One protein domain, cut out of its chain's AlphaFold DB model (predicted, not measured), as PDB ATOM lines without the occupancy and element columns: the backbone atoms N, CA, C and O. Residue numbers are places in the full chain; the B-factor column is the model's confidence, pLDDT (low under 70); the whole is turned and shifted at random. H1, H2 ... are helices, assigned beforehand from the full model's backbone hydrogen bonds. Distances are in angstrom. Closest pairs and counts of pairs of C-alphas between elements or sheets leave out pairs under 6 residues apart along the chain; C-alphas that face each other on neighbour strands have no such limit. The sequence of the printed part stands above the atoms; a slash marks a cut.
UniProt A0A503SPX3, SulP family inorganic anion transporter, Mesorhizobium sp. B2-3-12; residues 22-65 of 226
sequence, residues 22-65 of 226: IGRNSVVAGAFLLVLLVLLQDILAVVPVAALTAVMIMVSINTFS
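AT A GLANCE: This is residues 22 to 65 of the 226 residues of the protein "SulP family inorganic anion transporter" of Mesorhizobium sp. B2-3-12 (UniProt A0A503SPX3). The model is a wide open U: two long helices, H1 and H3, are its arms, and the short helix H2 with the links beside it makes the base. The arms meet nowhere, and the space between them is empty. The printed part has 44 residues with three named helices, in the order H1, H2, H3, and no named strand; the class is all helix. It is extended, with a radius of gyration of the C-alphas of 14.5 A, and flat, spanning 33 by 31 by 5 A.

IN THESE COORDINATES: H1, residues 22 to 39, begins at C-alpha 22 (54.805, 20.826, -5.983) and is 25.5 A long from first to last C-alpha. H2, residues 41 to 45, measures 6.2 A. H3, residues 49 to 63, measures 21.1 A and ends at C-alpha 63 (35.332, 36.643, -13.954).

HOW THE PARTS SIT: H1 and H2 are close but not clearly touching; their closest C-alphas, of Leu 37 and Leu 44, are 7.9 A apart. H2 and H3 are apart, and H1 and H3 are apart. In H1, H2 and H3 every O i to N i+4 pair is within hydrogen-bond range.

THE WHOLE: The two C-alphas farthest apart, of Leu 39 and Ser 65, are 37.0 A apart. The printed part has no cut, and both links are tight. Mean pLDDT of the printed part is 90.2; residues 22 to 24 are under 70.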
ATOM      1  N   ILE A  22      55.654  19.840  -5.282       63.50
ATOM      2  CA  ILE A  22      54.805  20.826  -5.983       63.50
ATOM      3  C   ILE A  22      55.347  21.102  -7.395       63.50
ATOM      4  O   ILE A  22      54.594  21.094  -8.375       63.50
ATOM      5  N   GLY A  23      56.669  21.273  -7.517       68.31
ATOM      6  CA  GLY A  23      57.331  21.427  -8.815       68.31
ATOM      7  C   GLY A  23      57.180  20.181  -9.687       68.31
ATOM      8  O   GLY A  23      56.844  20.283 -10.865       68.31
ATOM      9  N   ARG A  24      57.331  18.988  -9.097       68.81
ATOM     10  CA  ARG A  24      57.217  17.718  -9.823       68.81
ATOM     11  C   ARG A  24      55.803  17.476 -10.356       68.81
ATOM     12  O   ARG A  24      55.665  17.074 -11.504       68.81
ATOM     13  N   ASN A  25      54.758  17.788  -9.588       79.88
ATOM     14  CA  ASN A  25      53.371  17.643 -10.042       79.88
ATOM     15  C   ASN A  25      52.992  18.652 -11.135       79.88
ATOM     16  O   ASN A  25      52.267  18.287 -12.050       79.88
ATOM     17  N   SER A  26      53.501  19.885 -11.079       84.12
ATOM     18  CA  SER A  26      53.241  20.897 -12.116       84.12
ATOM     19  C   SER A  26      53.932  20.541 -13.434       84.12
ATOM     20  O   SER A  26      53.337  20.662 -14.501       84.12
ATOM     21  N   VAL A  27      55.167  20.031 -13.357       89.12
ATOM     22  CA  VAL A  27      55.904  19.525 -14.524       89.12
ATOM     23  C   VAL A  27      55.215  18.292 -15.107       89.12
ATOM     24  O   VAL A  27      55.035  18.223 -16.318       89.12
ATOM     25  N   VAL A  28      54.769  17.349 -14.269       91.00
ATOM     26  CA  VAL A  28      54.015  16.168 -14.726       91.00
ATOM     27  C   VAL A  28      52.666  16.570 -15.328       91.00
ATOM     28  O   VAL A  28      52.312  16.049 -16.377       91.00
ATOM     29  N   ALA A  29      51.937  17.520 -14.734       90.19
ATOM     30  CA  ALA A  29      50.673  18.023 -15.273       90.19
ATOM     31  C   ALA A  29      50.863  18.741 -16.619       90.19
ATOM     32  O   ALA A  29      50.107  18.491 -17.553       90.19
ATOM     33  N   GLY A  30      51.894  19.581 -16.747       92.12
ATOM     34  CA  GLY A  30      52.242  20.243 -18.006       92.12
ATOM     35  C   GLY A  30      52.691  19.256 -19.085       92.12
ATOM     36  O   GLY A  30      52.225  19.334 -20.218       92.12
ATOM     37  N   ALA A  31      53.534  18.281 -18.736       93.06
ATOM     38  CA  ALA A  31      53.955  17.225 -19.654       93.06
ATOM     39  C   ALA A  31      52.772  16.350 -20.092       93.06
ATOM     40  O   ALA A  31      52.632  16.058 -21.275       93.06
ATOM     41  N   PHE A  32      51.886  15.983 -19.164       93.75
ATOM     42  CA  PHE A  32      50.666  15.238 -19.463       93.75
ATOM     43  C   PHE A  32      49.724  16.028 -20.380       93.75
ATOM     44  O   PHE A  32      49.219  15.469 -21.350       93.75
ATOM     45  N   LEU A  33      49.543  17.333 -20.135       94.06
ATOM     46  CA  LEU A  33      48.774  18.226 -21.006       94.06
ATOM     47  C   LEU A  33      49.369  18.281 -22.422       94.06
ATOM     48  O   LEU A  33      48.625  18.179 -23.392       94.06
ATOM     49  N   LEU A  34      50.696  18.407 -22.551       95.06
ATOM     50  CA  LEU A  34      51.380  18.415 -23.849       95.06
ATOM     51  C   LEU A  34      51.221  17.084 -24.588       95.06
ATOM     52  O   LEU A  34      50.897  17.086 -25.774       95.06
ATOM     53  N   VAL A  35      51.406  15.955 -23.897       95.31
ATOM     54  CA  VAL A  35      51.196  14.621 -24.480       95.31
ATOM     55  C   VAL A  35      49.753  14.474 -24.956       95.31
ATOM     56  O   VAL A  35      49.538  14.046 -26.084       95.31
ATOM     57  N   LEU A  36      48.773  14.880 -24.141       94.12
ATOM     58  CA  LEU A  36      47.357  14.832 -24.501       94.12
ATOM     59  C   LEU A  36      47.050  15.716 -25.721       94.12
ATOM     60  O   LEU A  36      46.373  15.253 -26.631       94.12
ATOM     61  N   LEU A  37      47.575  16.947 -25.775       94.12
ATOM     62  CA  LEU A  37      47.403  17.862 -26.913       94.12
ATOM     63  C   LEU A  37      47.940  17.269 -28.224       94.12
ATOM     64  O   LEU A  37      47.283  17.391 -29.254       94.12
ATOM     65  N   VAL A  38      49.105  16.613 -28.187       95.25
ATOM     66  CA  VAL A  38      49.708  15.979 -29.372       95.25
ATOM     67  C   VAL A  38      48.938  14.723 -29.786       95.25
ATOM     68  O   VAL A  38      48.692  14.521 -30.973       95.25
ATOM     69  N   LEU A  39      48.525  13.883 -28.829       94.75
ATOM     70  CA  LEU A  39      47.789  12.648 -29.121       94.75
ATOM     71  C   LEU A  39      46.364  12.915 -29.637       94.75
ATOM     72  O   LEU A  39      45.876  12.171 -30.480       94.75
ATOM     73  N   LEU A  40      45.692  13.953 -29.124       93.31
ATOM     74  CA  LEU A  40      44.302  14.299 -29.459       93.31
ATOM     75  C   LEU A  40      44.193  15.391 -30.536       93.31
ATOM     76  O   LEU A  40      43.101  15.921 -30.739       93.31
ATOM     77  N   GLN A  41      45.279  15.735 -31.235       92.56
ATOM     78  CA  GLN A  41      45.287  16.808 -32.238       92.56
ATOM     79  C   GLN A  41      44.170  16.669 -33.293       92.56
ATOM     80  O   GLN A  41      43.504  17.655 -33.608       92.56
ATOM     81  N   ASP A  42      43.890  15.445 -33.758       91.31
ATOM     82  CA  ASP A  42      42.857  15.175 -34.768       91.31
ATOM     83  C   ASP A  42      41.444  15.418 -34.226       91.31
ATOM     84  O   ASP A  42      40.572  15.917 -34.933       91.31
ATOM     85  N   ILE A  43      41.216  15.114 -32.947       91.25
ATOM     86  CA  ILE A  43      39.936  15.364 -32.274       91.25
ATOM     87  C   ILE A  43      39.773  16.866 -32.012       91.25
ATOM     88  O   ILE A  43      38.698  17.417 -32.244       91.25
ATOM     89  N   LEU A  44      40.845  17.535 -31.569       90.06
ATOM     90  CA  LEU A  44      40.886  18.979 -31.315       90.06
ATOM     91  C   LEU A  44      40.583  19.796 -32.578       90.06
ATOM     92  O   LEU A  44      39.900  20.814 -32.488       90.06
ATOM     93  N   ALA A  45      41.027  19.335 -33.750       89.06
ATOM     94  CA  ALA A  45      40.783  20.003 -35.029       89.06
ATOM     95  C   ALA A  45      39.299  20.025 -35.447       89.06
ATOM     96  O   ALA A  45      38.881  20.927 -36.172       89.06
ATOM     97  N   VAL A  46      38.495  19.062 -34.983       93.62
ATOM     98  CA  VAL A  46      37.056  18.961 -35.303       93.62
ATOM     99  C   VAL A  46      36.189  19.668 -34.250       93.62
ATOM    100  O   VAL A  46      34.966  19.740 -34.385       93.62
ATOM    101  N   VAL A  47      36.794  20.232 -33.197       91.62
ATOM    102  CA  VAL A  47      36.052  20.940 -32.149       91.62
ATOM    103  C   VAL A  47      35.338  22.160 -32.746       91.62
ATOM    104  O   VAL A  47      35.987  23.046 -33.309       91.62
ATOM    105  N   PRO A  48      34.005  22.271 -32.596       93.44
ATOM    106  CA  PRO A  48      33.266  23.409 -33.118       93.44
ATOM    107  C   PRO A  48      33.704  24.719 -32.459       93.44
ATOM    108  O   PRO A  48      33.737  24.833 -31.231       93.44
ATOM    109  N   VAL A  49      33.907  25.761 -33.268       95.00
ATOM    110  CA  VAL A  49      34.220  27.122 -32.782       95.00
ATOM    111  C   VAL A  49      33.126  27.655 -31.838       95.00
ATOM    112  O   VAL A  49      33.401  28.423 -30.914       95.00
ATOM    113  N   ALA A  50      31.885  27.185 -32.005       95.50
ATOM    114  CA  ALA A  50      30.768  27.494 -31.114       95.50
ATOM    115  C   ALA A  50      31.007  27.022 -29.667       95.50
ATOM    116  O   ALA A  50      30.706  27.763 -28.731       95.50
ATOM    117  N   ALA A  51      31.592  25.833 -29.471       94.94
ATOM    118  CA  ALA A  51      31.892  25.313 -28.138       94.94
ATOM    119  C   ALA A  51      32.963  26.168 -27.443       94.94
ATOM    120  O   ALA A  51      32.800  26.545 -26.285       94.94
ATOM    121  N   LEU A  52      34.014  26.557 -28.172       94.50
ATOM    122  CA  LEU A  52      35.074  27.432 -27.656       94.50
ATOM    123  C   LEU A  52      34.536  28.816 -27.272       94.50
ATOM    124  O   LEU A  52      34.861  29.339 -26.207       94.50
ATOM    125  N   THR A  53      33.657  29.380 -28.102       95.75
ATOM    126  CA  THR A  53      33.016  30.674 -27.823       95.75
ATOM    127  C   THR A  53      32.135  30.595 -26.575       95.75
ATOM    128  O   THR A  53      32.195  31.480 -25.723       95.75
ATOM    129  N   ALA A  54      31.364  29.514 -26.418       96.06
ATOM    130  CA  ALA A  54      30.544  29.292 -25.228       96.06
ATOM    131  C   ALA A  54      31.395  29.214 -23.950       96.06
ATOM    132  O   ALA A  54      31.043  29.827 -22.942       96.06
ATOM    133  N   VAL A  55      32.548  28.535 -24.004       95.56
ATOM    134  CA  VAL A  55      33.507  28.496 -22.889       95.56
ATOM    135  C   VAL A  55      34.051  29.898 -22.584       95.56
ATOM    136  O   VAL A  55      34.070  30.292 -21.420       95.56
ATOM    137  N   MET A  56      34.420  30.691 -23.598       94.50
ATOM    138  CA  MET A  56      34.892  32.072 -23.394       94.50
ATOM    139  C   MET A  56      33.837  32.978 -22.751       94.50
ATOM    140  O   MET A  56      34.164  33.769 -21.861       94.50
ATOM    141  N   ILE A  57      32.568  32.842 -23.139       95.12
ATOM    142  CA  ILE A  57      31.459  33.584 -22.526       95.12
ATOM    143  C   ILE A  57      31.262  33.152 -21.067       95.12
ATOM    144  O   ILE A  57      31.157  34.008 -20.189       95.12
ATOM    145  N   MET A  58      31.261  31.844 -20.785       93.56
ATOM    146  CA  MET A  58      31.107  31.313 -19.426       93.56
ATOM    147  C   MET A  58      32.221  31.801 -18.490       93.56
ATOM    148  O   MET A  58      31.932  32.268 -17.387       93.56
ATOM    149  N   VAL A  59      33.475  31.785 -18.953       93.12
ATOM    150  CA  VAL A  59      34.615  32.321 -18.194       93.12
ATOM    151  C   VAL A  59      34.455  33.823 -17.959       93.12
ATOM    152  O   VAL A  59      34.598  34.271 -16.826       93.12
ATOM    153  N   SER A  60      34.080  34.595 -18.983       92.06
ATOM    154  CA  SER A  60      33.898  36.050 -18.862       92.06
ATOM    155  C   SER A  60      32.818  36.421 -17.842       92.06
ATOM    156  O   SER A  60      33.015  37.328 -17.033       92.06
ATOM    157  N   ILE A  61      31.695  35.694 -17.829       89.19
ATOM    158  CA  ILE A  61      30.616  35.893 -16.851       89.19
ATOM    159  C   ILE A  61      31.084  35.530 -15.435       89.19
ATOM    160  O   ILE A  61      30.704  36.212 -14.487       89.19
ATOM    161  N   ASN A  62      31.914  34.492 -15.287       88.12
ATOM    162  CA  ASN A  62      32.448  34.073 -13.990       88.12
ATOM    163  C   ASN A  62      33.524  35.035 -13.450       88.12
ATOM    164  O   ASN A  62      33.607  35.257 -12.245       88.12
ATOM    165  N   THR A  63      34.335  35.628 -14.328       87.69
ATOM    166  CA  THR A  63      35.332  36.643 -13.954       87.69
ATOM    167  C   THR A  63      34.678  37.987 -13.621       87.69
ATOM    168  O   THR A  63      35.168  38.718 -12.758       87.69
ATOM    169  N   PHE A  64      33.564  38.337 -14.272       84.50
ATOM    170  CA  PHE A  64      32.880  39.601 -14.016       84.50
ATOM    171  C   PHE A  64      32.056  39.549 -12.719       84.50
ATOM    172  O   PHE A  64      30.970  38.976 -12.649       84.50
ATOM    173  N   SER A  65      32.549  40.207 -11.669       78.94
ATOM    174  CA  SER A  65      31.821  40.322 -10.403       78.94
ATOM    175  C   SER A  65      30.681  41.346 -10.499       78.94
ATOM    176  O   SER A  65      30.861  42.540 -10.248       78.94
TER     177      SER A  65